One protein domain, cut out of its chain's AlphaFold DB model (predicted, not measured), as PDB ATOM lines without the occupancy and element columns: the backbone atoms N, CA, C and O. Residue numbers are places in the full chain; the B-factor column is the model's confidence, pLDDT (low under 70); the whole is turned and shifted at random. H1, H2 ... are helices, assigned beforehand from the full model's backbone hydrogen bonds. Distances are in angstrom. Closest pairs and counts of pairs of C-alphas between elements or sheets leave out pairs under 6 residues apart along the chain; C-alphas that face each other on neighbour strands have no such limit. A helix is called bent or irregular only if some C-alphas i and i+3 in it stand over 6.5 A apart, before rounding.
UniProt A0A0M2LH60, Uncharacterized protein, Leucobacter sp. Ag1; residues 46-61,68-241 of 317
ATOM      1  N   LYS A  46     299.941 -38.005  -1.943       74.06
ATOM      2  CA  LYS A  46     298.994 -37.612  -3.001       74.06
ATOM      3  C   LYS A  46     298.458 -38.828  -3.752       74.06
ATOM      4  O   LYS A  46     297.251 -38.932  -3.941       74.06
ATOM      5  N   VAL A  47     299.341 -39.757  -4.122       71.88
ATOM      6  CA  VAL A  47     298.951 -41.011  -4.781       71.88
ATOM      7  C   VAL A  47     298.073 -41.850  -3.854       71.88
ATOM      8  O   VAL A  47     297.025 -42.305  -4.293       71.88
ATOM      9  N   SER A  48     298.417 -41.971  -2.564       62.88
ATOM     10  CA  SER A  48     297.585 -42.701  -1.590       62.88
ATOM     11  C   SER A  48     296.193 -42.085  -1.422       62.88
ATOM     12  O   SER A  48     295.215 -42.821  -1.392       62.88
ATOM     13  N   ILE A  49     296.087 -40.752  -1.350       75.81
ATOM     14  CA  ILE A  49     294.801 -40.045  -1.233       75.81
ATOM     15  C   ILE A  49     293.942 -40.254  -2.484       75.81
ATOM     16  O   ILE A  49     292.763 -40.574  -2.362       75.81
ATOM     17  N   ILE A  50     294.522 -40.103  -3.681       78.00
ATOM     18  CA  ILE A  50     293.798 -40.296  -4.947       78.00
ATOM     19  C   ILE A  50     293.330 -41.745  -5.068       78.00
ATOM     20  O   ILE A  50     292.178 -41.988  -5.423       78.00
ATOM     21  N   LEU A  51     294.194 -42.702  -4.727       69.94
ATOM     22  CA  LEU A  51     293.850 -44.114  -4.770       69.94
ATOM     23  C   LEU A  51     292.719 -44.433  -3.787       69.94
ATOM     24  O   LEU A  51     291.739 -45.049  -4.190       69.94
ATOM     25  N   LEU A  52     292.791 -43.946  -2.540       68.38
ATOM     26  CA  LEU A  52     291.711 -44.111  -1.560       68.38
ATOM     27  C   LEU A  52     290.389 -43.519  -2.062       68.38
ATOM     28  O   LEU A  52     289.335 -44.129  -1.884       68.38
ATOM     29  N   ALA A  53     290.437 -42.338  -2.681       73.56
ATOM     30  CA  ALA A  53     289.255 -41.648  -3.181       73.56
ATOM     31  C   ALA A  53     288.595 -42.415  -4.334       73.56
ATOM     32  O   ALA A  53     287.400 -42.699  -4.272       73.56
ATOM     33  N   VAL A  54     289.369 -42.818  -5.347       75.75
ATOM     34  CA  VAL A  54     288.873 -43.619  -6.484       75.75
ATOM     35  C   VAL A  54     288.259 -44.924  -5.994       75.75
ATOM     36  O   VAL A  54     287.199 -45.340  -6.453       75.75
ATOM     37  N   LEU A  55     288.904 -45.550  -5.019       69.56
ATOM     38  CA  LEU A  55     288.513 -46.854  -4.523       69.56
ATOM     39  C   LEU A  55     287.271 -46.789  -3.617       69.56
ATOM     40  O   LEU A  55     286.423 -47.684  -3.658       69.56
ATOM     41  N   SER A  56     287.102 -45.685  -2.886       69.38
ATOM     42  CA  SER A  56     285.865 -45.374  -2.158       69.38
ATOM     43  C   SER A  56     284.700 -45.148  -3.122       69.38
ATOM     44  O   SER A  56     283.629 -45.716  -2.933       69.38
ATOM     45  N   VAL A  57     284.915 -44.382  -4.198       72.50
ATOM     46  CA  VAL A  57     283.891 -44.132  -5.226       72.50
ATOM     47  C   VAL A  57     283.502 -45.425  -5.946       72.50
ATOM     48  O   VAL A  57     282.314 -45.690  -6.117       72.50
ATOM     49  N   ALA A  58     284.476 -46.265  -6.307       66.75
ATOM     50  CA  ALA A  58     284.218 -47.571  -6.906       66.75
ATOM     51  C   ALA A  58     283.403 -48.475  -5.964       66.75
ATOM     52  O   ALA A  58     282.397 -49.042  -6.384       66.75
ATOM     53  N   SER A  59     283.781 -48.547  -4.680       65.44
ATOM     54  CA  SER A  59     283.054 -49.338  -3.673       65.44
ATOM     55  C   SER A  59     281.606 -48.876  -3.508       65.44
ATOM     56  O   SER A  59     280.703 -49.705  -3.443       65.44
ATOM     57  N   ILE A  60     281.370 -47.560  -3.494       72.12
ATOM     58  CA  ILE A  60     280.019 -46.987  -3.416       72.12
ATOM     59  C   ILE A  60     279.215 -47.320  -4.679       72.12
ATOM     60  O   ILE A  60     278.068 -47.738  -4.568       72.12
ATOM     61  N   GLY A  61     279.798 -47.191  -5.875       67.50
ATOM     62  CA  GLY A  61     279.109 -47.501  -7.135       67.50
ATOM     63  C   GLY A  61     278.695 -48.971  -7.261       67.50
ATOM     64  O   GLY A  61     277.626 -49.277  -7.784       67.50
ATOM     65  N   PHE A  68     273.918 -59.546  -4.802       55.38
ATOM     66  CA  PHE A  68     275.116 -59.547  -3.949       55.38
ATOM     67  C   PHE A  68     275.968 -60.818  -4.049       55.38
ATOM     68  O   PHE A  68     276.992 -60.925  -3.373       55.38
ATOM     69  N   GLU A  69     275.577 -61.782  -4.877       60.03
ATOM     70  CA  GLU A  69     276.287 -63.048  -5.035       60.03
ATOM     71  C   GLU A  69     277.705 -62.825  -5.603       60.03
ATOM     72  O   GLU A  69     277.899 -62.532  -6.782       60.03
ATOM     73  N   GLY A  70     278.723 -62.900  -4.737       64.25
ATOM     74  CA  GLY A  70     280.142 -62.894  -5.113       64.25
ATOM     75  C   GLY A  70     280.767 -61.549  -5.456       64.25
ATOM     76  O   GLY A  70     281.979 -61.460  -5.673       64.25
ATOM     77  N   ARG A  71     279.965 -60.485  -5.544       75.56
ATOM     78  CA  ARG A  71     280.436 -59.160  -5.968       75.56
ATOM     79  C   ARG A  71     281.130 -58.418  -4.827       75.56
ATOM     80  O   ARG A  71     282.150 -57.772  -5.053       75.56
ATOM     81  N   PHE A  72     280.629 -58.557  -3.599       79.19
ATOM     82  CA  PHE A  72     281.220 -57.918  -2.423       79.19
ATOM     83  C   PHE A  72     282.632 -58.447  -2.127       79.19
ATOM     84  O   PHE A  72     283.552 -57.645  -1.952       79.19
ATOM     85  N   GLU A  73     282.842 -59.771  -2.139       83.75
ATOM     86  CA  GLU A  73     284.148 -60.372  -1.834       83.75
ATOM     87  C   GLU A  73     285.236 -59.928  -2.822       83.75
ATOM     88  O   GLU A  73     286.368 -59.647  -2.418       83.75
ATOM     89  N   ARG A  74     284.901 -59.806  -4.114       86.19
ATOM     90  CA  ARG A  74     285.836 -59.342  -5.155       86.19
ATOM     91  C   ARG A  74     286.199 -57.870  -4.998       86.19
ATOM     92  O   ARG A  74     287.367 -57.501  -5.138       86.19
ATOM     93  N   VAL A  75     285.222 -57.023  -4.672       83.56
ATOM     94  CA  VAL A  75     285.448 -55.587  -4.443       83.56
ATOM     95  C   VAL A  75     286.314 -55.374  -3.207       83.56
ATOM     96  O   VAL A  75     287.314 -54.660  -3.276       83.56
ATOM     97  N   PHE A  76     285.993 -56.057  -2.107       83.81
ATOM     98  CA  PHE A  76     286.810 -56.045  -0.898       83.81
ATOM     99  C   PHE A  76     288.234 -56.560  -1.166       83.81
ATOM    100  O   PHE A  76     289.208 -55.919  -0.774       83.81
ATOM    101  N   SER A  77     288.389 -57.660  -1.903       85.56
ATOM    102  CA  SER A  77     289.715 -58.184  -2.262       85.56
ATOM    103  C   SER A  77     290.505 -57.204  -3.130       85.56
ATOM    104  O   SER A  77     291.704 -57.035  -2.933       85.56
ATOM    105  N   THR A  78     289.836 -56.494  -4.043       87.44
ATOM    106  CA  THR A  78     290.455 -55.437  -4.855       87.44
ATOM    107  C   THR A  78     290.908 -54.264  -3.976       87.44
ATOM    108  O   THR A  78     292.026 -53.778  -4.143       87.44
ATOM    109  N   PHE A  79     290.102 -53.852  -2.986       85.06
ATOM    110  CA  PHE A  79     290.497 -52.863  -1.970       85.06
ATOM    111  C   PHE A  79     291.790 -53.279  -1.267       85.06
ATOM    112  O   PHE A  79     292.759 -52.516  -1.215       85.06
ATOM    113  N   VAL A  80     291.815 -54.508  -0.747       86.69
ATOM    114  CA  VAL A  80     292.972 -55.052  -0.028       86.69
ATOM    115  C   VAL A  80     294.189 -55.148  -0.949       86.69
ATOM    116  O   VAL A  80     295.275 -54.734  -0.547       86.69
ATOM    117  N   LEU A  81     294.022 -55.602  -2.196       89.56
ATOM    118  CA  LEU A  81     295.084 -55.649  -3.205       89.56
ATOM    119  C   LEU A  81     295.724 -54.273  -3.411       89.56
ATOM    120  O   LEU A  81     296.947 -54.150  -3.407       89.56
ATOM    121  N   PHE A  82     294.913 -53.227  -3.551       88.62
ATOM    122  CA  PHE A  82     295.404 -51.862  -3.704       88.62
ATOM    123  C   PHE A  82     296.125 -51.352  -2.450       88.62
ATOM    124  O   PHE A  82     297.184 -50.731  -2.566       88.62
ATOM    125  N   ALA A  83     295.611 -51.647  -1.253       84.94
ATOM    126  CA  ALA A  83     296.290 -51.310  -0.003       84.94
ATOM    127  C   ALA A  83     297.660 -52.008   0.105       84.94
ATOM    128  O   ALA A  83     298.660 -51.372   0.451       84.94
ATOM    129  N   VAL A  84     297.732 -53.292  -0.264       88.38
ATOM    130  CA  VAL A  84     298.984 -54.056  -0.337       88.38
ATOM    131  C   VAL A  84     299.922 -53.464  -1.387       88.38
ATOM    132  O   VAL A  84     301.093 -53.257  -1.089       88.38
ATOM    133  N   PHE A  85     299.432 -53.120  -2.579       89.12
ATOM    134  CA  PHE A  85     300.219 -52.474  -3.633       89.12
ATOM    135  C   PHE A  85     300.835 -51.148  -3.165       89.12
ATOM    136  O   PHE A  85     302.024 -50.907  -3.385       89.12
ATOM    137  N   VAL A  86     300.063 -50.305  -2.473       86.44
ATOM    138  CA  VAL A  86     300.578 -49.069  -1.867       86.44
ATOM    139  C   VAL A  86     301.624 -49.384  -0.806       86.44
ATOM    140  O   VAL A  86     302.686 -48.766  -0.815       86.44
ATOM    141  N   GLY A  87     301.367 -50.349   0.081       87.12
ATOM    142  CA  GLY A  87     302.312 -50.759   1.122       87.12
ATOM    143  C   GLY A  87     303.633 -51.286   0.554       87.12
ATOM    144  O   GLY A  87     304.708 -50.892   1.008       87.12
ATOM    145  N   LEU A  88     303.558 -52.113  -0.486       88.06
ATOM    146  CA  LEU A  88     304.694 -52.630  -1.240       88.06
ATOM    147  C   LEU A  88     305.473 -51.506  -1.934       88.06
ATOM    148  O   LEU A  88     306.691 -51.426  -1.794       88.06
ATOM    149  N   THR A  89     304.774 -50.585  -2.598       87.25
ATOM    150  CA  THR A  89     305.391 -49.412  -3.232       87.25
ATOM    151  C   THR A  89     306.080 -48.523  -2.194       87.25
ATOM    152  O   THR A  89     307.208 -48.087  -2.405       87.25
ATOM    153  N   ALA A  90     305.456 -48.310  -1.031       84.19
ATOM    154  CA  ALA A  90     306.040 -47.560   0.082       84.19
ATOM    155  C   ALA A  90     307.323 -48.212   0.605       84.19
ATOM    156  O   ALA A  90     308.307 -47.527   0.890       84.19
ATOM    157  N   LEU A  91     307.300 -49.540   0.759       85.94
ATOM    158  CA  LEU A  91     308.448 -50.328   1.191       85.94
ATOM    159  C   LEU A  91     309.600 -50.203   0.188       85.94
ATOM    160  O   LEU A  91     310.748 -50.028   0.600       85.94
ATOM    161  N   ASP A  92     309.291 -50.241  -1.106       83.81
ATOM    162  CA  ASP A  92     310.280 -50.097  -2.170       83.81
ATOM    163  C   ASP A  92     310.876 -48.686  -2.195       83.81
ATOM    164  O   ASP A  92     312.096 -48.558  -2.228       83.81
ATOM    165  N   THR A  93     310.064 -47.633  -2.028       80.12
ATOM    166  CA  THR A  93     310.557 -46.248  -1.912       80.12
ATOM    167  C   THR A  93     311.492 -46.059  -0.711       80.12
ATOM    168  O   THR A  93     312.463 -45.313  -0.787       80.12
ATOM    169  N   ARG A  94     311.251 -46.750   0.412       79.31
ATOM    170  CA  ARG A  94     312.168 -46.706   1.569       79.31
ATOM    171  C   ARG A  94     313.513 -47.370   1.275       79.31
ATOM    172  O   ARG A  94     314.532 -46.941   1.811       79.31
ATOM    173  N   ARG A  95     313.526 -48.419   0.447       72.06
ATOM    174  CA  ARG A  95     314.758 -49.087  -0.007       72.06
ATOM    175  C   ARG A  95     315.504 -48.286  -1.076       72.06
ATOM    176  O   ARG A  95     316.703 -48.494  -1.251       72.06
ATOM    177  N   ASP A  96     314.816 -47.355  -1.726       60.19
ATOM    178  CA  ASP A  96     315.286 -46.581  -2.876       60.19
ATOM    179  C   ASP A  96     316.373 -45.540  -2.561       60.19
ATOM    180  O   ASP A  96     316.949 -44.933  -3.452       60.19
ATOM    181  N   LEU A  97     316.755 -45.377  -1.292       53.50
ATOM    182  CA  LEU A  97     317.858 -44.486  -0.906       53.50
ATOM    183  C   LEU A  97     319.258 -45.019  -1.298       53.50
ATOM    184  O   LEU A  97     320.257 -44.405  -0.931       53.50
ATOM    185  N   LYS A  98     319.370 -46.168  -1.991       58.66
ATOM    186  CA  LYS A  98     320.662 -46.839  -2.260       58.66
ATOM    187  C   LYS A  98     320.896 -47.361  -3.693       58.66
ATOM    188  O   LYS A  98     321.991 -47.873  -3.944       58.66
ATOM    189  N   SER A  99     319.942 -47.322  -4.635       62.81
ATOM    190  CA  SER A  99     320.169 -47.914  -5.975       62.81
ATOM    191  C   SER A  99     319.223 -47.442  -7.087       62.81
ATOM    192  O   SER A  99     318.083 -47.888  -7.140       62.81
ATOM    193  N   ASP A 100     319.755 -46.703  -8.066       74.19
ATOM    194  CA  ASP A 100     319.002 -46.167  -9.220       74.19
ATOM    195  C   ASP A 100     318.330 -47.232 -10.109       74.19
ATOM    196  O   ASP A 100     317.318 -46.972 -10.753       74.19
ATOM    197  N   TRP A 101     318.862 -48.458 -10.152       77.62
ATOM    198  CA  TRP A 101     318.282 -49.549 -10.950       77.62
ATOM    199  C   TRP A 101     317.101 -50.244 -10.251       77.62
ATOM    200  O   TRP A 101     316.327 -50.937 -10.910       77.62
ATOM    201  N   TYR A 102     316.973 -50.112  -8.924       82.00
ATOM    202  CA  TYR A 102     315.985 -50.866  -8.148       82.00
ATOM    203  C   TYR A 102     314.579 -50.295  -8.327       82.00
ATOM    204  O   TYR A 102     313.646 -51.066  -8.548       82.00
ATOM    205  N   ALA A 103     314.439 -48.964  -8.308       80.81
ATOM    206  CA  ALA A 103     313.176 -48.259  -8.525       80.81
ATOM    207  C   ALA A 103     312.374 -48.762  -9.742       80.81
ATOM    208  O   ALA A 103     311.236 -49.205  -9.554       80.81
ATOM    209  N   PRO A 104     312.916 -48.747 -10.982       84.50
ATOM    210  CA  PRO A 104     312.147 -49.159 -12.155       84.50
ATOM    211  C   PRO A 104     311.776 -50.644 -12.114       84.50
ATOM    212  O   PRO A 104     310.657 -51.009 -12.466       84.50
ATOM    213  N   VAL A 105     312.675 -51.510 -11.640       86.56
ATOM    214  CA  VAL A 105     312.428 -52.958 -11.567       86.56
ATOM    215  C   VAL A 105     311.363 -53.287 -10.518       86.56
ATOM    216  O   VAL A 105     310.471 -54.094 -10.775       86.56
ATOM    217  N   ALA A 106     311.412 -52.636  -9.355       87.56
ATOM    218  CA  ALA A 106     310.404 -52.784  -8.312       87.56
ATOM    219  C   ALA A 106     309.029 -52.285  -8.780       87.56
ATOM    220  O   ALA A 106     308.018 -52.933  -8.514       87.56
ATOM    221  N   LEU A 107     308.985 -51.185  -9.540       87.19
ATOM    222  CA  LEU A 107     307.749 -50.680 -10.136       87.19
ATOM    223  C   LEU A 107     307.155 -51.671 -11.145       87.19
ATOM    224  O   LEU A 107     305.962 -51.959 -11.067       87.19
ATOM    225  N   ILE A 108     307.973 -52.238 -12.040       89.25
ATOM    226  CA  ILE A 108     307.533 -53.272 -12.994       89.25
ATOM    227  C   ILE A 108     307.002 -54.502 -12.248       89.25
ATOM    228  O   ILE A 108     305.941 -55.019 -12.587       89.25
ATOM    229  N   ALA A 109     307.693 -54.948 -11.198       91.19
ATOM    230  CA  ALA A 109     307.257 -56.081 -10.389       91.19
ATOM    231  C   ALA A 109     305.945 -55.805  -9.634       91.19
ATOM    232  O   ALA A 109     305.076 -56.671  -9.571       91.19
ATOM    233  N   ASN A 110     305.763 -54.597  -9.099       91.00
ATOM    234  CA  ASN A 110     304.511 -54.200  -8.454       91.00
ATOM    235  C   ASN A 110     303.359 -54.122  -9.462       91.00
ATOM    236  O   ASN A 110     302.256 -54.571  -9.155       91.00
ATOM    237  N   ALA A 111     303.611 -53.607 -10.668       90.06
ATOM    238  CA  ALA A 111     302.636 -53.606 -11.756       90.06
ATOM    239  C   ALA A 111     302.265 -55.036 -12.187       90.06
ATOM    240  O   ALA A 111     301.089 -55.324 -12.392       90.06
ATOM    241  N   TYR A 112     303.245 -55.944 -12.253       93.62
ATOM    242  CA  TYR A 112     303.026 -57.363 -12.531       93.62
ATOM    243  C   TYR A 112     302.134 -58.033 -11.475       93.62
ATOM    244  O   TYR A 112     301.135 -58.653 -11.835       93.62
ATOM    245  N   ILE A 113     302.444 -57.856 -10.182       93.69
ATOM    246  CA  ILE A 113     301.627 -58.373  -9.070       93.69
ATOM    247  C   ILE A 113     300.194 -57.845  -9.178       93.69
ATOM    248  O   ILE A 113     299.248 -58.624  -9.104       93.69
ATOM    249  N   LEU A 114     300.032 -56.530  -9.361       92.75
ATOM    250  CA  LEU A 114     298.717 -55.901  -9.443       92.75
ATOM    251  C   LEU A 114     297.910 -56.447 -10.622       92.75
ATOM    252  O   LEU A 114     296.759 -56.828 -10.435       92.75
ATOM    253  N   GLY A 115     298.506 -56.516 -11.815       92.56
ATOM    254  CA  GLY A 115     297.829 -57.013 -13.011       92.56
ATOM    255  C   GLY A 115     297.406 -58.475 -12.877       92.56
ATOM    256  O   GLY A 115     296.254 -58.809 -13.146       92.56
ATOM    257  N   LEU A 116     298.310 -59.336 -12.403       94.44
ATOM    258  CA  LEU A 116     298.032 -60.763 -12.234       94.44
ATOM    259  C   LEU A 116     296.944 -60.996 -11.178       94.44
ATOM    260  O   LEU A 116     295.997 -61.736 -11.427       94.44
ATOM    261  N   LEU A 117     297.022 -60.326 -10.027       93.94
ATOM    262  CA  LEU A 117     296.022 -60.489  -8.971       93.94
ATOM    263  C   LEU A 117     294.671 -59.880  -9.330       93.94
ATOM    264  O   LEU A 117     293.648 -60.420  -8.923       93.94
ATOM    265  N   LEU A 118     294.636 -58.820 -10.137       93.31
ATOM    266  CA  LEU A 118     293.376 -58.302 -10.658       93.31
ATOM    267  C   LEU A 118     292.687 -59.333 -11.565       93.31
ATOM    268  O   LEU A 118     291.484 -59.540 -11.431       93.31
ATOM    269  N   ILE A 119     293.447 -60.023 -12.425       91.50
ATOM    270  CA  ILE A 119     292.926 -61.135 -13.236       91.50
ATOM    271  C   ILE A 119     292.372 -62.233 -12.323       91.50
ATOM    272  O   ILE A 119     291.225 -62.634 -12.488       91.50
ATOM    273  N   VAL A 120     293.138 -62.664 -11.320       92.44
ATOM    274  CA  VAL A 120     292.706 -63.715 -10.384       92.44
ATOM    275  C   VAL A 120     291.422 -63.316  -9.653       92.44
ATOM    276  O   VAL A 120     290.476 -64.095  -9.622       92.44
ATOM    277  N   ILE A 121     291.336 -62.098  -9.113       90.69
ATOM    278  CA  ILE A 121     290.164 -61.640  -8.349       90.69
ATOM    279  C   ILE A 121     288.901 -61.592  -9.212       90.69
ATOM    280  O   ILE A 121     287.819 -61.904  -8.718       90.69
ATOM    281  N   TRP A 122     289.004 -61.185 -10.477       90.88
ATOM    282  CA  TRP A 122     287.828 -60.939 -11.321       90.88
ATOM    283  C   TRP A 122     287.434 -62.111 -12.211       90.88
ATOM    284  O   TRP A 122     286.257 -62.225 -12.542       90.88
ATOM    285  N   ILE A 123     288.378 -62.982 -12.566       90.00
ATOM    286  CA  ILE A 123     288.117 -64.121 -13.449       90.00
ATOM    287  C   ILE A 123     287.848 -65.409 -12.663       90.00
ATOM    288  O   ILE A 123     287.057 -66.211 -13.136       90.00
ATOM    289  N   SER A 124     288.418 -65.592 -11.460       86.38
ATOM    290  CA  SER A 124     288.234 -66.841 -10.692       86.38
ATOM    291  C   SER A 124     286.761 -67.172 -10.462       86.38
ATOM    292  O   SER A 124     285.955 -66.261 -10.249       86.38
ATOM    293  N   ASP A 125     286.427 -68.460 -10.438       83.12
ATOM    294  CA  ASP A 125     285.073 -68.939 -10.168       83.12
ATOM    295  C   ASP A 125     284.584 -68.537  -8.771       83.12
ATOM    296  O   ASP A 125     285.353 -68.426  -7.814       83.12
ATOM    297  N   TYR A 126     283.280 -68.280  -8.650       79.38
ATOM    298  CA  TYR A 126     282.685 -67.917  -7.368       79.38
ATOM    299  C   TYR A 126     282.419 -69.163  -6.516       79.38
ATOM    300  O   TYR A 126     281.476 -69.907  -6.775       79.38
ATOM    301  N   ASP A 127     283.209 -69.333  -5.454       80.06
ATOM    302  CA  ASP A 127     282.899 -70.226  -4.335       80.06
ATOM    303  C   ASP A 127     282.520 -69.390  -3.104       80.06
ATOM    304  O   ASP A 127     283.350 -68.675  -2.536       80.06
ATOM    305  N   ARG A 128     281.257 -69.488  -2.670       73.12
ATOM    306  CA  ARG A 128     280.682 -68.680  -1.582       73.12
ATOM    307  C   ARG A 128     281.482 -68.705  -0.282       73.12
ATOM    308  O   ARG A 128     281.483 -67.710   0.436       73.12
ATOM    309  N   TYR A 129     282.118 -69.822   0.054       75.31
ATOM    310  CA  TYR A 129     282.791 -69.965   1.348       75.31
ATOM    311  C   TYR A 129     284.306 -69.826   1.242       75.31
ATOM    312  O   TYR A 129     284.949 -69.407   2.204       75.31
ATOM    313  N   TRP A 130     284.876 -70.138   0.077       86.12
ATOM    314  CA  TRP A 130     286.324 -70.227  -0.094       86.12
ATOM    315  C   TRP A 130     286.934 -69.140  -0.975       86.12
ATOM    316  O   TRP A 130     288.153 -68.999  -0.947       86.12
ATOM    317  N   LEU A 131     286.145 -68.317  -1.680       85.06
ATOM    318  CA  LEU A 131     286.675 -67.324  -2.625       85.06
ATOM    319  C   LEU A 131     287.730 -66.398  -1.998       85.06
ATOM    320  O   LEU A 131     288.830 -66.266  -2.527       85.06
ATOM    321  N   VAL A 132     287.421 -65.755  -0.865       84.81
ATOM    322  CA  VAL A 132     288.360 -64.821  -0.208       84.81
ATOM    323  C   VAL A 132     289.624 -65.543   0.250       84.81
ATOM    324  O   VAL A 132     290.722 -65.001   0.134       84.81
ATOM    325  N   TRP A 133     289.478 -66.766   0.761       91.50
ATOM    326  CA  TRP A 133     290.600 -67.568   1.237       91.50
ATOM    327  C   TRP A 133     291.514 -68.021   0.092       91.50
ATOM    328  O   TRP A 133     292.736 -67.906   0.195       91.50
ATOM    329  N   ASP A 134     290.930 -68.473  -1.017       89.56
ATOM    330  CA  ASP A 134     291.660 -68.881  -2.216       89.56
ATOM    331  C   ASP A 134     292.397 -67.690  -2.851       89.56
ATOM    332  O   ASP A 134     293.611 -67.741  -3.063       89.56
ATOM    333  N   ILE A 135     291.704 -66.555  -3.035       89.69
ATOM    334  CA  ILE A 135     292.315 -65.298  -3.499       89.69
ATOM    335  C   ILE A 135     293.455 -64.876  -2.570       89.69
ATOM    336  O   ILE A 135     294.514 -64.460  -3.050       89.69
ATOM    337  N   PHE A 136     293.265 -64.968  -1.253       91.00
ATOM    338  CA  PHE A 136     294.286 -64.608  -0.275       91.00
ATOM    339  C   PHE A 136     295.550 -65.453  -0.454       91.00
ATOM    340  O   PHE A 136     296.639 -64.889  -0.582       91.00
ATOM    341  N   TRP A 137     295.434 -66.782  -0.527       94.06
ATOM    342  CA  TRP A 137     296.608 -67.644  -0.668       94.06
ATOM    343  C   TRP A 137     297.297 -67.475  -2.027       94.06
ATOM    344  O   TRP A 137     298.521 -67.329  -2.081       94.06
ATOM    345  N   LYS A 138     296.525 -67.373  -3.120       93.38
ATOM    346  CA  LYS A 138     297.042 -67.029  -4.457       93.38
ATOM    347  C   LYS A 138     297.806 -65.699  -4.431       93.38
ATOM    348  O   LYS A 138     298.916 -65.612  -4.958       93.38
ATOM    349  N   SER A 139     297.275 -64.692  -3.734       92.44
ATOM    350  CA  SER A 139     297.930 -63.391  -3.538       92.44
ATOM    351  C   SER A 139     299.245 -63.507  -2.773       92.44
ATOM    352  O   SER A 139     300.261 -62.961  -3.210       92.44
ATOM    353  N   VAL A 140     299.255 -64.251  -1.664       95.19
ATOM    354  CA  VAL A 140     300.462 -64.492  -0.862       95.19
ATOM    355  C   VAL A 140     301.543 -65.181  -1.693       95.19
ATOM    356  O   VAL A 140     302.693 -64.744  -1.654       95.19
ATOM    357  N   VAL A 141     301.192 -66.198  -2.485       96.06
ATOM    358  CA  VAL A 141     302.142 -66.907  -3.354       96.06
ATOM    359  C   VAL A 141     302.710 -65.976  -4.427       96.06
ATOM    360  O   VAL A 141     303.929 -65.884  -4.559       96.06
ATOM    361  N   VAL A 142     301.870 -65.232  -5.152       96.12
ATOM    362  CA  VAL A 142     302.322 -64.317  -6.220       96.12
ATOM    363  C   VAL A 142     303.248 -63.236  -5.670       96.12
ATOM    364  O   VAL A 142     304.317 -62.986  -6.234       96.12
ATOM    365  N   ILE A 143     302.878 -62.621  -4.544       95.44
ATOM    366  CA  ILE A 143     303.704 -61.605  -3.889       95.44
ATOM    367  C   ILE A 143     305.001 -62.241  -3.386       95.44
ATOM    368  O   ILE A 143     306.081 -61.724  -3.666       95.44
ATOM    369  N   GLY A 144     304.916 -63.369  -2.680       96.75
ATOM    370  CA  GLY A 144     306.060 -64.074  -2.107       96.75
ATOM    371  C   GLY A 144     307.090 -64.478  -3.159       96.75
ATOM    372  O   GLY A 144     308.265 -64.135  -3.023       96.75
ATOM    373  N   VAL A 145     306.651 -65.123  -4.243       96.50
ATOM    374  CA  VAL A 145     307.517 -65.543  -5.358       96.50
ATOM    375  C   VAL A 145     308.129 -64.331  -6.052       96.50
ATOM    376  O   VAL A 145     309.348 -64.269  -6.201       96.50
ATOM    377  N   THR A 146     307.331 -63.319  -6.403       95.56
ATOM    378  CA  THR A 146     307.851 -62.107  -7.062       95.56
ATOM    379  C   THR A 146     308.899 -61.407  -6.188       95.56
ATOM    380  O   THR A 146     309.937 -60.953  -6.674       95.56
ATOM    381  N   ARG A 147     308.676 -61.353  -4.869       94.56
ATOM    382  CA  ARG A 147     309.620 -60.748  -3.919       94.56
ATOM    383  C   ARG A 147     310.875 -61.587  -3.715       94.56
ATOM    384  O   ARG A 147     311.958 -61.009  -3.628       94.56
ATOM    385  N   ALA A 148     310.757 -62.912  -3.704       94.50
ATOM    386  CA  ALA A 148     311.903 -63.812  -3.688       94.50
ATOM    387  C   ALA A 148     312.769 -63.638  -4.946       94.50
ATOM    388  O   ALA A 148     313.988 -63.525  -4.838       94.50
ATOM    389  N   VAL A 149     312.146 -63.519  -6.122       95.19
ATOM    390  CA  VAL A 149     312.827 -63.268  -7.402       95.19
ATOM    391  C   VAL A 149     313.571 -61.937  -7.376       95.19
ATOM    392  O   VAL A 149     314.764 -61.910  -7.661       95.19
ATOM    393  N   LEU A 150     312.921 -60.844  -6.959       92.19
ATOM    394  CA  LEU A 150     313.591 -59.547  -6.820       92.19
ATOM    395  C   LEU A 150     314.778 -59.606  -5.852       92.19
ATOM    396  O   LEU A 150     315.835 -59.044  -6.142       92.19
ATOM    397  N   GLY A 151     314.616 -60.291  -4.716       91.94
ATOM    398  CA  GLY A 151     315.695 -60.517  -3.755       91.94
ATOM    399  C   GLY A 151     316.850 -61.319  -4.361       91.94
ATOM    400  O   GLY A 151     318.010 -60.959  -4.176       91.94
ATOM    401  N   CYS A 152     316.540 -62.353  -5.145       91.81
ATOM    402  CA  CYS A 152     317.516 -63.161  -5.870       91.81
ATOM    403  C   CYS A 152     318.271 -62.336  -6.923       91.81
ATOM    404  O   CYS A 152     319.500 -62.343  -6.943       91.81
ATOM    405  N   CYS A 153     317.569 -61.546  -7.742       90.75
ATOM    406  CA  CYS A 153     318.186 -60.638  -8.708       90.75
ATOM    407  C   CYS A 153     319.075 -59.601  -8.012       90.75
ATOM    408  O   CYS A 153     320.202 -59.369  -8.442       90.75
ATOM    409  N   GLN A 154     318.608 -59.008  -6.909       90.75
ATOM    410  CA  GLN A 154     319.397 -58.058  -6.125       90.75
ATOM    411  C   GLN A 154     320.659 -58.708  -5.550       90.75
ATOM    412  O   GLN A 154     321.730 -58.103  -5.598       90.75
ATOM    413  N   LEU A 155     320.544 -59.939  -5.045       89.81
ATOM    414  CA  LEU A 155     321.676 -60.721  -4.570       89.81
ATOM    415  C   LEU A 155     322.664 -60.975  -5.714       89.81
ATOM    416  O   LEU A 155     323.815 -60.579  -5.596       89.81
ATOM    417  N   LEU A 156     322.229 -61.550  -6.837       88.62
ATOM    418  CA  LEU A 156     323.075 -61.883  -7.992       88.62
ATOM    419  C   LEU A 156     323.758 -60.658  -8.608       88.62
ATOM    420  O   LEU A 156     324.974 -60.646  -8.783       88.62
ATOM    421  N   LEU A 157     323.018 -59.583  -8.865       86.50
ATOM    422  CA  LEU A 157     323.604 -58.355  -9.403       86.50
ATOM    423  C   LEU A 157     324.536 -57.686  -8.385       86.50
ATOM    424  O   LEU A 157     325.565 -57.129  -8.760       86.50
ATOM    425  N   GLY A 158     324.225 -57.777  -7.088       86.12
ATOM    426  CA  GLY A 158     325.123 -57.341  -6.019       86.12
ATOM    427  C   GLY A 158     326.409 -58.170  -5.945       86.12
ATOM    428  O   GLY A 158     327.476 -57.613  -5.708       86.12
ATOM    429  N   LEU A 159     326.319 -59.480  -6.195       84.44
ATOM    430  CA  LEU A 159     327.447 -60.415  -6.250       84.44
ATOM    431  C   LEU A 159     328.403 -60.114  -7.419       84.44
ATOM    432  O   LEU A 159     329.606 -60.346  -7.286       84.44
ATOM    433  N   GLY A 160     327.873 -59.617  -8.541       82.12
ATOM    434  CA  GLY A 160     328.617 -59.324  -9.772       82.12
ATOM    435  C   GLY A 160     329.303 -57.955  -9.833       82.12
ATOM    436  O   GLY A 160     330.196 -57.758 -10.658       82.12
ATOM    437  N   ARG A 161     328.930 -56.998  -8.973       82.31
ATOM    438  CA  ARG A 161     329.494 -55.636  -9.013       82.31
ATOM    439  C   ARG A 161     330.972 -55.605  -8.636       82.31
ATOM    440  O   ARG A 161     331.364 -56.130  -7.600       82.31
ATOM    441  N   GLY A 162     331.773 -54.927  -9.460       80.00
ATOM    442  CA  GLY A 162     333.210 -54.740  -9.223       80.00
ATOM    443  C   GLY A 162     334.042 -56.022  -9.347       80.00
ATOM    444  O   GLY A 162     335.174 -56.060  -8.878       80.00
ATOM    445  N   ARG A 163     333.478 -57.080  -9.941       83.19
ATOM    446  CA  ARG A 163     334.102 -58.398 -10.125       83.19
ATOM    447  C   ARG A 163     334.457 -58.637 -11.603       83.19
ATOM    448  O   ARG A 163     334.019 -57.862 -12.455       83.19
ATOM    449  N   PRO A 164     335.238 -59.693 -11.924       85.56
ATOM    450  CA  PRO A 164     335.588 -60.022 -13.303       85.56
ATOM    451  C   PRO A 164     334.350 -60.135 -14.190       85.56
ATOM    452  O   PRO A 164     333.306 -60.632 -13.752       85.56
ATOM    453  N   GLU A 165     334.484 -59.723 -15.448       87.50
ATOM    454  CA  GLU A 165     333.365 -59.625 -16.388       87.50
ATOM    455  C   GLU A 165     332.583 -60.942 -16.522       87.50
ATOM    456  O   GLU A 165     331.354 -60.936 -16.572       87.50
ATOM    457  N   THR A 166     333.276 -62.082 -16.471       86.25
ATOM    458  CA  THR A 166     332.671 -63.420 -16.503       86.25
ATOM    459  C   THR A 166     331.686 -63.654 -15.356       86.25
ATOM    460  O   THR A 166     330.587 -64.149 -15.593       86.25
ATOM    461  N   LEU A 167     332.038 -63.267 -14.121       86.75
ATOM    462  CA  LEU A 167     331.165 -63.447 -12.955       86.75
ATOM    463  C   LEU A 167     329.941 -62.536 -13.058       86.75
ATOM    464  O   LEU A 167     328.828 -62.973 -12.777       86.75
ATOM    465  N   ASN A 168     330.132 -61.299 -13.520       88.44
ATOM    466  CA  ASN A 168     329.033 -60.358 -13.709       88.44
ATOM    467  C   ASN A 168     328.045 -60.834 -14.792       88.44
ATOM    468  O   ASN A 168     326.837 -60.867 -14.557       88.44
ATOM    469  N   ARG A 169     328.547 -61.286 -15.952       89.44
ATOM    470  CA  ARG A 169     327.721 -61.868 -17.028       89.44
ATOM    471  C   ARG A 169     326.962 -63.104 -16.543       89.44
ATOM    472  O   ARG A 169     325.772 -63.241 -16.810       89.44
ATOM    473  N   PHE A 170     327.627 -63.980 -15.794       89.69
ATOM    474  CA  PHE A 170     327.010 -65.194 -15.267       89.69
ATOM    475  C   PHE A 170     325.910 -64.899 -14.233       89.69
ATOM    476  O   PHE A 170     324.824 -65.480 -14.291       89.69
ATOM    477  N   ALA A 171     326.149 -63.940 -13.335       90.44
ATOM    478  CA  ALA A 171     325.152 -63.479 -12.375       90.44
ATOM    479  C   ALA A 171     323.941 -62.832 -13.069       90.44
ATOM    480  O   ALA A 171     322.800 -63.086 -12.679       90.44
ATOM    481  N   PHE A 172     324.173 -62.061 -14.136       91.56
ATOM    482  CA  PHE A 172     323.106 -61.499 -14.961       91.56
ATOM    483  C   PHE A 172     322.258 -62.596 -15.624       91.56
ATOM    484  O   PHE A 172     321.040 -62.600 -15.454       91.56
ATOM    485  N   ILE A 173     322.876 -63.571 -16.297       93.56
ATOM    486  CA  ILE A 173     322.161 -64.694 -16.934       93.56
ATOM    487  C   ILE A 173     321.338 -65.472 -15.900       93.56
ATOM    488  O   ILE A 173     320.158 -65.744 -16.115       93.56
ATOM    489  N   THR A 174     321.926 -65.766 -14.740       94.38
ATOM    490  CA  THR A 174     321.219 -66.441 -13.642       94.38
ATOM    491  C   THR A 174     320.027 -65.612 -13.153       94.38
ATOM    492  O   THR A 174     318.966 -66.164 -12.873       94.38
ATOM    493  N   SER A 175     320.158 -64.283 -13.094       93.25
ATOM    494  CA  SER A 175     319.054 -63.403 -12.700       93.25
ATOM    495  C   SER A 175     317.901 -63.412 -13.711       93.25
ATOM    496  O   SER A 175     316.745 -63.366 -13.304       93.25
ATOM    497  N   VAL A 176     318.193 -63.556 -15.009       94.81
ATOM    498  CA  VAL A 176     317.168 -63.716 -16.054       94.81
ATOM    499  C   VAL A 176     316.428 -65.042 -15.878       94.81
ATOM    500  O   VAL A 176     315.199 -65.059 -15.915       94.81
ATOM    501  N   PHE A 177     317.149 -66.137 -15.609       96.62
ATOM    502  CA  PHE A 177     316.523 -67.423 -15.290       96.62
ATOM    503  C   PHE A 177     315.676 -67.361 -14.016       96.62
ATOM    504  O   PHE A 177     314.593 -67.938 -13.994       96.62
ATOM    505  N   ALA A 178     316.098 -66.600 -13.001       96.06
ATOM    506  CA  ALA A 178     315.302 -66.386 -11.795       96.06
ATOM    507  C   ALA A 178     313.983 -65.660 -12.093       96.06
ATOM    508  O   ALA A 178     312.938 -66.072 -11.593       96.06
ATOM    509  N   VAL A 179     314.005 -64.620 -12.935       96.25
ATOM    510  CA  VAL A 179     312.783 -63.922 -13.373       96.25
ATOM    511  C   VAL A 179     311.877 -64.852 -14.167       96.25
ATOM    512  O   VAL A 179     310.684 -64.935 -13.878       96.25
ATOM    513  N   LEU A 180     312.443 -65.587 -15.126       97.19
ATOM    514  CA  LEU A 180     311.702 -66.548 -15.933       97.19
ATOM    515  C   LEU A 180     311.060 -67.627 -15.051       97.19
ATOM    516  O   LEU A 180     309.871 -67.891 -15.180       97.19
ATOM    517  N   SER A 181     311.814 -68.192 -14.104       96.94
ATOM    518  CA  SER A 181     311.305 -69.153 -13.125       96.94
ATOM    519  C   SER A 181     310.173 -68.551 -12.292       96.94
ATOM    520  O   SER A 181     309.125 -69.173 -12.172       96.94
ATOM    521  N   GLY A 182     310.329 -67.319 -11.802       96.62
ATOM    522  CA  GLY A 182     309.268 -66.591 -11.109       96.62
ATOM    523  C   GLY A 182     307.964 -66.555 -11.898       96.62
ATOM    524  O   GLY A 182     306.937 -67.003 -11.400       96.62
ATOM    525  N   ILE A 183     308.039 -66.095 -13.150       96.56
ATOM    526  CA  ILE A 183     306.888 -66.003 -14.057       96.56
ATOM    527  C   ILE A 183     306.281 -67.384 -14.317       96.56
ATOM    528  O   ILE A 183     305.060 -67.514 -14.298       96.56
ATOM    529  N   LEU A 184     307.097 -68.421 -14.536       96.81
ATOM    530  CA  LEU A 184     306.596 -69.778 -14.776       96.81
ATOM    531  C   LEU A 184     305.900 -70.395 -13.553       96.81
ATOM    532  O   LEU A 184     305.084 -71.293 -13.703       96.81
ATOM    533  N   PHE A 185     306.197 -69.939 -12.340       96.69
ATOM    534  CA  PHE A 185     305.509 -70.429 -11.143       96.69
ATOM    535  C   PHE A 185     304.259 -69.614 -10.793       96.69
ATOM    536  O   PHE A 185     303.339 -70.153 -10.183       96.69
ATOM    537  N   THR A 186     304.184 -68.342 -11.190       96.75
ATOM    538  CA  THR A 186     303.021 -67.483 -10.911       96.75
ATOM    539  C   THR A 186     302.005 -67.435 -12.049       96.75
ATOM    540  O   THR A 186     300.820 -67.250 -11.787       96.75
ATOM    541  N   ALA A 187     302.414 -67.635 -13.305       94.69
ATOM    542  CA  ALA A 187     301.502 -67.643 -14.451       94.69
ATOM    543  C   ALA A 187     300.396 -68.719 -14.380       94.69
ATOM    544  O   ALA A 187     299.263 -68.381 -14.734       94.69
ATOM    545  N   PRO A 188     300.636 -69.955 -13.884       95.38
ATOM    546  CA  PRO A 188     299.586 -70.966 -13.745       95.38
ATOM    547  C   PRO A 188     298.408 -70.493 -12.902       95.38
ATOM    548  O   PRO A 188     297.283 -70.857 -13.196       95.38
ATOM    549  N   ILE A 189     298.649 -69.633 -11.909       93.88
ATOM    550  CA  ILE A 189     297.605 -69.102 -11.022       93.88
ATOM    551  C   ILE A 189     296.587 -68.270 -11.817       93.88
ATOM    552  O   ILE A 189     295.381 -68.362 -11.588       93.88
ATOM    553  N   ALA A 190     297.062 -67.471 -12.775       91.94
ATOM    554  CA  ALA A 190     296.181 -66.719 -13.659       91.94
ATOM    555  C   ALA A 190     295.518 -67.627 -14.703       91.94
ATOM    556  O   ALA A 190     294.336 -67.461 -14.969       91.94
ATOM    557  N   ILE A 191     296.253 -68.592 -15.273       92.81
ATOM    558  CA  ILE A 191     295.733 -69.530 -16.289       92.81
ATOM    559  C   ILE A 191     294.601 -70.395 -15.719       92.81
ATOM    560  O   ILE A 191     293.562 -70.540 -16.359       92.81
ATOM    561  N   ASP A 192     294.783 -70.901 -14.502       91.19
ATOM    562  CA  ASP A 192     293.793 -71.679 -13.757       91.19
ATOM    563  C   ASP A 192     292.497 -70.887 -13.539       91.19
ATOM    564  O   ASP A 192     291.408 -71.442 -13.632       91.19
ATOM    565  N   SER A 193     292.595 -69.558 -13.385       88.62
ATOM    566  CA  SER A 193     291.412 -68.692 -13.278       88.62
ATOM    567  C   SER A 193     290.535 -68.747 -14.536       88.62
ATOM    568  O   SER A 193     289.331 -68.572 -14.435       88.62
ATOM    569  N   PHE A 194     291.105 -69.024 -15.715       89.69
ATOM    570  CA  PHE A 194     290.351 -69.194 -16.965       89.69
ATOM    571  C   PHE A 194     289.805 -70.623 -17.163       89.69
ATOM    572  O   PHE A 194     289.293 -70.927 -18.241       89.69
ATOM    573  N   GLY A 195     289.956 -71.520 -16.180       88.12
ATOM    574  CA  GLY A 195     289.546 -72.925 -16.283       88.12
ATOM    575  C   GLY A 195     290.406 -73.753 -17.245       88.12
ATOM    576  O   GLY A 195     289.990 -74.815 -17.710       88.12
ATOM    577  N   VAL A 196     291.603 -73.265 -17.591       92.31
ATOM    578  CA  VAL A 196     292.514 -73.940 -18.520       92.31
ATOM    579  C   VAL A 196     293.488 -74.815 -17.742       92.31
ATOM    580  O   VAL A 196     294.274 -74.333 -16.929       92.31
ATOM    581  N   VAL A 197     293.491 -76.113 -18.045       92.62
ATOM    582  CA  VAL A 197     294.420 -77.064 -17.429       92.62
ATOM    583  C   VAL A 197     295.833 -76.842 -17.965       92.62
ATOM    584  O   VAL A 197     296.083 -76.892 -19.171       92.62
ATOM    585  N   VAL A 198     296.778 -76.638 -17.052       93.75
ATOM    586  CA  VAL A 198     298.196 -76.480 -17.385       93.75
ATOM    587  C   VAL A 198     298.807 -77.859 -17.676       93.75
ATOM    588  O   VAL A 198     298.785 -78.730 -16.804       93.75
ATOM    589  N   PRO A 199     299.365 -78.092 -18.879       96.31
ATOM    590  CA  PRO A 199     299.881 -79.403 -19.253       96.31
ATOM    591  C   PRO A 199     301.144 -79.765 -18.465       96.31
ATOM    592  O   PRO A 199     301.964 -78.910 -18.145       96.31
ATOM    593  N   GLU A 200     301.379 -81.059 -18.259       96.31
ATOM    594  CA  GLU A 200     302.553 -81.582 -17.538       96.31
ATOM    595  C   GLU A 200     303.899 -81.099 -18.121       96.31
ATOM    596  O   GLU A 200     304.870 -80.871 -17.399       96.31
ATOM    597  N   LEU A 201     303.968 -80.890 -19.442       96.69
ATOM    598  CA  LEU A 201     305.161 -80.346 -20.101       96.69
ATOM    599  C   LEU A 201     305.544 -78.958 -19.561       96.69
ATOM    600  O   LEU A 201     306.730 -78.659 -19.432       96.69
ATOM    601  N   TYR A 202     304.556 -78.130 -19.215       97.00
ATOM    602  CA  TYR A 202     304.790 -76.818 -18.624       97.00
ATOM    603  C   TYR A 202     305.511 -76.939 -17.280       97.00
ATOM    604  O   TYR A 202     306.535 -76.290 -17.072       97.00
ATOM    605  N   TRP A 203     305.023 -77.815 -16.393       97.25
ATOM    606  CA  TRP A 203     305.625 -78.039 -15.077       97.25
ATOM    607  C   TRP A 203     307.051 -78.570 -15.187       97.25
ATOM    608  O   TRP A 203     307.938 -78.106 -14.472       97.25
ATOM    609  N   LYS A 204     307.314 -79.456 -16.154       98.00
ATOM    610  CA  LYS A 204     308.675 -79.920 -16.460       98.00
ATOM    611  C   LYS A 204     309.600 -78.770 -16.859       98.00
ATOM    612  O   LYS A 204     310.720 -78.700 -16.359       98.00
ATOM    613  N   ILE A 205     309.138 -77.847 -17.705       97.75
ATOM    614  CA  ILE A 205     309.919 -76.662 -18.097       97.75
ATOM    615  C   ILE A 205     310.120 -75.716 -16.902       97.75
ATOM    616  O   ILE A 205     311.234 -75.229 -16.691       97.75
ATOM    617  N   ALA A 206     309.081 -75.478 -16.095       97.06
ATOM    618  CA  ALA A 206     309.146 -74.620 -14.911       97.06
ATOM    619  C   ALA A 206     310.177 -75.138 -13.900       97.06
ATOM    620  O   ALA A 206     311.067 -74.397 -13.475       97.06
ATOM    621  N   VAL A 207     310.111 -76.433 -13.583       98.12
ATOM    622  CA  VAL A 207     311.047 -77.105 -12.678       98.12
ATOM    623  C   VAL A 207     312.460 -77.130 -13.261       98.12
ATOM    624  O   VAL A 207     313.404 -76.794 -12.551       98.12
ATOM    625  N   ALA A 208     312.636 -77.448 -14.548       98.00
ATOM    626  CA  ALA A 208     313.953 -77.416 -15.189       98.00
ATOM    627  C   ALA A 208     314.592 -76.016 -15.121       98.00
ATOM    628  O   ALA A 208     315.770 -75.883 -14.791       98.00
ATOM    629  N   THR A 209     313.801 -74.966 -15.358       97.62
ATOM    630  CA  THR A 209     314.245 -73.566 -15.255       97.62
ATOM    631  C   THR A 209     314.616 -73.198 -13.816       97.62
ATOM    632  O   THR A 209     315.620 -72.518 -13.587       97.62
ATOM    633  N   LEU A 210     313.854 -73.676 -12.828       97.00
ATOM    634  CA  LEU A 210     314.153 -73.478 -11.409       97.00
ATOM    635  C   LEU A 210     315.450 -74.185 -10.995       97.00
ATOM    636  O   LEU A 210     316.286 -73.579 -10.328       97.00
ATOM    637  N   ILE A 211     315.664 -75.426 -11.440       97.38
ATOM    638  CA  ILE A 211     316.911 -76.168 -11.200       97.38
ATOM    639  C   ILE A 211     318.095 -75.442 -11.849       97.38
ATOM    640  O   ILE A 211     319.129 -75.274 -11.207       97.38
ATOM    641  N   LEU A 212     317.944 -74.951 -13.083       96.44
ATOM    642  CA  LEU A 212     318.984 -74.179 -13.765       96.44
ATOM    643  C   LEU A 212     319.301 -72.869 -13.028       96.44
ATOM    644  O   LEU A 212     320.466 -72.497 -12.895       96.44
ATOM    645  N   THR A 213     318.277 -72.205 -12.489       96.44
ATOM    646  CA  THR A 213     318.439 -71.018 -11.637       96.44
ATOM    647  C   THR A 213     319.205 -71.360 -10.360       96.44
ATOM    648  O   THR A 213     320.152 -70.659 -10.007       96.44
ATOM    649  N   ALA A 214     318.836 -72.448  -9.679       96.00
ATOM    650  CA  ALA A 214     319.505 -72.907  -8.464       96.00
ATOM    651  C   ALA A 214     320.970 -73.280  -8.732       96.00
ATOM    652  O   ALA A 214     321.853 -72.905  -7.959       96.00
ATOM    653  N   LEU A 215     321.241 -73.945  -9.858       95.88
ATOM    654  CA  LEU A 215     322.590 -74.263 -10.314       95.88
ATOM    655  C   LEU A 215     323.403 -72.991 -10.584       95.88
ATOM    656  O   LEU A 215     324.522 -72.863 -10.089       95.88
ATOM    657  N   GLY A 216     322.841 -72.024 -11.315       92.88
ATOM    658  CA  GLY A 216     323.489 -70.733 -11.557       92.88
ATOM    659  C   GLY A 216     323.772 -69.973 -10.258       92.88
ATOM    660  O   GLY A 216     324.854 -69.416 -10.069       92.88
ATOM    661  N   LEU A 217     322.850 -70.015  -9.296       93.31
ATOM    662  CA  LEU A 217     323.036 -69.394  -7.988       93.31
ATOM    663  C   LEU A 217     324.165 -70.086  -7.208       93.31
ATOM    664  O   LEU A 217     325.065 -69.407  -6.710       93.31
ATOM    665  N   ALA A 218     324.178 -71.420  -7.171       94.06
ATOM    666  CA  ALA A 218     325.225 -72.209  -6.526       94.06
ATOM    667  C   ALA A 218     326.610 -71.936  -7.136       94.06
ATOM    668  O   ALA A 218     327.554 -71.641  -6.402       94.06
ATOM    669  N   ILE A 219     326.726 -71.946  -8.468       90.38
ATOM    670  CA  ILE A 219     327.978 -71.627  -9.169       90.38
ATOM    671  C   ILE A 219     328.422 -70.192  -8.850       90.38
ATOM    672  O   ILE A 219     329.587 -69.970  -8.525       90.38
ATOM    673  N   THR A 220     327.507 -69.216  -8.870       90.38
ATOM    674  CA  THR A 220     327.830 -67.813  -8.549       90.38
ATOM    675  C   THR A 220     328.345 -67.671  -7.114       90.38
ATOM    676  O   THR A 220     329.311 -66.944  -6.868       90.38
ATOM    677  N   LEU A 221     327.739 -68.380  -6.156       89.81
ATOM    678  CA  LEU A 221     328.182 -68.383  -4.762       89.81
ATOM    679  C   LEU A 221     329.548 -69.056  -4.587       89.81
ATOM    680  O   LEU A 221     330.393 -68.506  -3.880       89.81
ATOM    681  N   LEU A 222     329.791 -70.188  -5.253       89.81
ATOM    682  CA  LEU A 222     331.083 -70.881  -5.221       89.81
ATOM    683  C   LEU A 222     332.200 -70.018  -5.811       89.81
ATOM    684  O   LEU A 222     333.245 -69.858  -5.181       89.81
ATOM    685  N   LEU A 223     331.959 -69.394  -6.969       86.75
ATOM    686  CA  LEU A 223     332.901 -68.454  -7.577       86.75
ATOM    687  C   LEU A 223     333.130 -67.239  -6.676       86.75
ATOM    688  O   LEU A 223     334.264 -66.810  -6.482       86.75
ATOM    689  N   ARG A 224     332.077 -66.683  -6.061       85.50
ATOM    690  CA  ARG A 224     332.262 -65.590  -5.098       85.50
ATOM    691  C   ARG A 224     333.155 -66.019  -3.947       85.50
ATOM    692  O   ARG A 224     334.001 -65.225  -3.537       85.50
ATOM    693  N   TRP A 225     332.910 -67.197  -3.388       87.94
ATOM    694  CA  TRP A 225     333.654 -67.698  -2.246       87.94
ATOM    695  C   TRP A 225     335.128 -67.919  -2.602       87.94
ATOM    696  O   TRP A 225     335.994 -67.462  -1.852       87.94
ATOM    697  N   SER A 226     335.412 -68.498  -3.775       87.75
ATOM    698  CA  SER A 226     336.781 -68.716  -4.253       87.75
ATOM    699  C   SER A 226     337.525 -67.400  -4.505       87.75
ATOM    700  O   SER A 226     338.607 -67.204  -3.951       87.75
ATOM    701  N   TYR A 227     336.930 -66.442  -5.229       83.06
ATOM    702  CA  TYR A 227     337.545 -65.125  -5.450       83.06
ATOM    703  C   TYR A 227     337.732 -64.355  -4.141       83.06
ATOM    704  O   TYR A 227     338.781 -63.766  -3.902       83.06
ATOM    705  N   SER A 228     336.756 -64.422  -3.232       82.25
ATOM    706  CA  SER A 228     336.850 -63.743  -1.939       82.25
ATOM    707  C   SER A 228     337.939 -64.322  -1.031       82.25
ATOM    708  O   SER A 228     338.374 -63.630  -0.112       82.25
ATOM    709  N   ALA A 229     338.355 -65.578  -1.205       82.50
ATOM    710  CA  ALA A 229     339.503 -66.129  -0.488       82.50
ATOM    711  C   ALA A 229     340.817 -65.487  -0.967       82.50
ATOM    712  O   ALA A 229     341.610 -65.055  -0.132       82.50
ATOM    713  N   GLY A 230     340.989 -65.331  -2.285       83.00
ATOM    714  CA  GLY A 230     342.135 -64.632  -2.876       83.00
ATOM    715  C   GLY A 230     342.180 -63.144  -2.515       83.00
ATOM    716  O   GLY A 230     343.214 -62.658  -2.065       83.00
ATOM    717  N   ASP A 231     341.043 -62.444  -2.605       83.94
ATOM    718  CA  ASP A 231     340.930 -61.023  -2.234       83.94
ATOM    719  C   ASP A 231     341.358 -60.783  -0.771       83.94
ATOM    720  O   ASP A 231     342.031 -59.801  -0.453       83.94
ATOM    721  N   ARG A 232     340.986 -61.701   0.137       83.69
ATOM    722  CA  ARG A 232     341.354 -61.631   1.560       83.69
ATOM    723  C   ARG A 232     342.857 -61.774   1.768       83.69
ATOM    724  O   ARG A 232     343.401 -61.073   2.617       83.69
ATOM    725  N   GLU A 233     343.514 -62.646   1.010       85.81
ATOM    726  CA  GLU A 233     344.964 -62.810   1.082       85.81
ATOM    727  C   GLU A 233     345.698 -61.592   0.525       85.81
ATOM    728  O   GLU A 233     346.545 -61.020   1.210       85.81
ATOM    729  N   ALA A 234     345.293 -61.107  -0.649       85.56
ATOM    730  CA  ALA A 234     345.855 -59.895  -1.239       85.56
ATOM    731  C   ALA A 234     345.710 -58.680  -0.303       85.56
ATOM    732  O   ALA A 234     346.654 -57.914  -0.124       85.56
ATOM    733  N   ALA A 235     344.563 -58.535   0.370       88.62
ATOM    734  CA  ALA A 235     344.343 -57.474   1.353       88.62
ATOM    735  C   ALA A 235     345.171 -57.641   2.641       88.62
ATOM    736  O   ALA A 235     345.435 -56.655   3.333       88.62
ATOM    737  N   ARG A 236     345.562 -58.870   3.011       90.25
ATOM    738  CA  ARG A 236     346.514 -59.104   4.112       90.25
ATOM    739  C   ARG A 236     347.918 -58.671   3.704       90.25
ATOM    740  O   ARG A 236     348.524 -57.888   4.429       90.25
ATOM    741  N   VAL A 237     348.377 -59.096   2.529       92.88
ATOM    742  CA  VAL A 237     349.696 -58.730   1.990       92.88
ATOM    743  C   VAL A 237     349.812 -57.218   1.785       92.88
ATOM    744  O   VAL A 237     350.788 -56.617   2.220       92.88
ATOM    745  N   ALA A 238     348.791 -56.569   1.218       92.12
ATOM    746  CA  ALA A 238     348.783 -55.119   1.023       92.12
ATOM    747  C   ALA A 238     348.841 -54.341   2.348       92.12
ATOM    748  O   ALA A 238     349.546 -53.339   2.442       92.12
ATOM    749  N   ARG A 239     348.138 -54.810   3.392       91.81
ATOM    750  CA  ARG A 239     348.213 -54.203   4.731       91.81
ATOM    751  C   ARG A 239     349.576 -54.407   5.386       91.81
ATOM    752  O   ARG A 239     350.069 -53.478   6.014       91.81
ATOM    753  N   ALA A 240     350.186 -55.581   5.220       93.38
ATOM    754  CA  ALA A 240     351.542 -55.835   5.698       93.38
ATOM    755  C   ALA A 240     352.557 -54.909   5.004       93.38
ATOM    756  O   ALA A 240     353.319 -54.229   5.684       93.38
ATOM    757  N   ALA A 241     352.482 -54.782   3.676       92.06
ATOM    758  CA  ALA A 241     353.339 -53.880   2.907       92.06
ATOM    759  C   ALA A 241     353.130 -52.397   3.278       92.06
ATOM    760  O   ALA A 241     354.092 -51.640   3.369       92.06
TER     761      ALA A 241
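AT A GLANCE: This is residues 46 to 61 and 68 to 241 of the 317 residues of an uncharacterized protein of Leucobacter sp. Ag1 (UniProt A0A0M2LH60). Picture a flat up-and-down bundle of five helices, H2 to H6, each running against the one before it, with shorter H1 packed on H2 at one edge. Residues 228 to 241 of H6 stick out as a free arm. The printed part has 190 residues with six named helices, H1 to H6 in order, and no named strand; the class is all helix. It is loose, with a radius of gyration of the C-alphas of 21.2 A, and spans 78 by 46 by 22 A.

HOW THE PARTS SIT: Start at H1, residues 46 to 61; it touches residues 75 to 86 alone of H2, residues 71 to 98, with C-alphas 59 and 75 closest at 6.7 A. H2 and H3, residues 102 to 123, form a hairpin, C-alphas 74 and 121 closest at 5.8 A. H4, residues 131 to 160, is the hub, touching four helices. Its hairpin with H5, residues 165 to 193, has a shallow tilt of 7 degrees, C-alphas 160 and 168 closest at 4.1 A. Residues 206 to 223 alone of H6, residues 200 to 241, touch H5, C-alphas 174 and 216 closest at 5.3 A. Every O i to N i+4 pair is within hydrogen-bond range in H1, H3, H4 and H6, against 22 of 24 in H2 and 21 of 25 in H5.

IN THESE COORDINATES: Find C-alpha 46 at (298.994, -37.612, -3.001), where H1 begins. H2 runs 42.2 A and is only just irregular, C-alphas 95 and 98 being 6.7 A apart. H3 runs 31.3 A, H4 43.3 A and H5 43.0 A. H6 runs 61.4 A to C-alpha 241 at (353.339, -53.880, 2.907).

THE WHOLE: The C-alphas of Phe 68 and Ala 241 are the farthest apart, 78.7 A. Residues 62 to 67 are not printed, a gap of 13.1 A between C-alphas 61 and 68. No link printed whole is long. Look for pLDDT under 70 in 15 residues, among them 68 to 70 and 96 to 99.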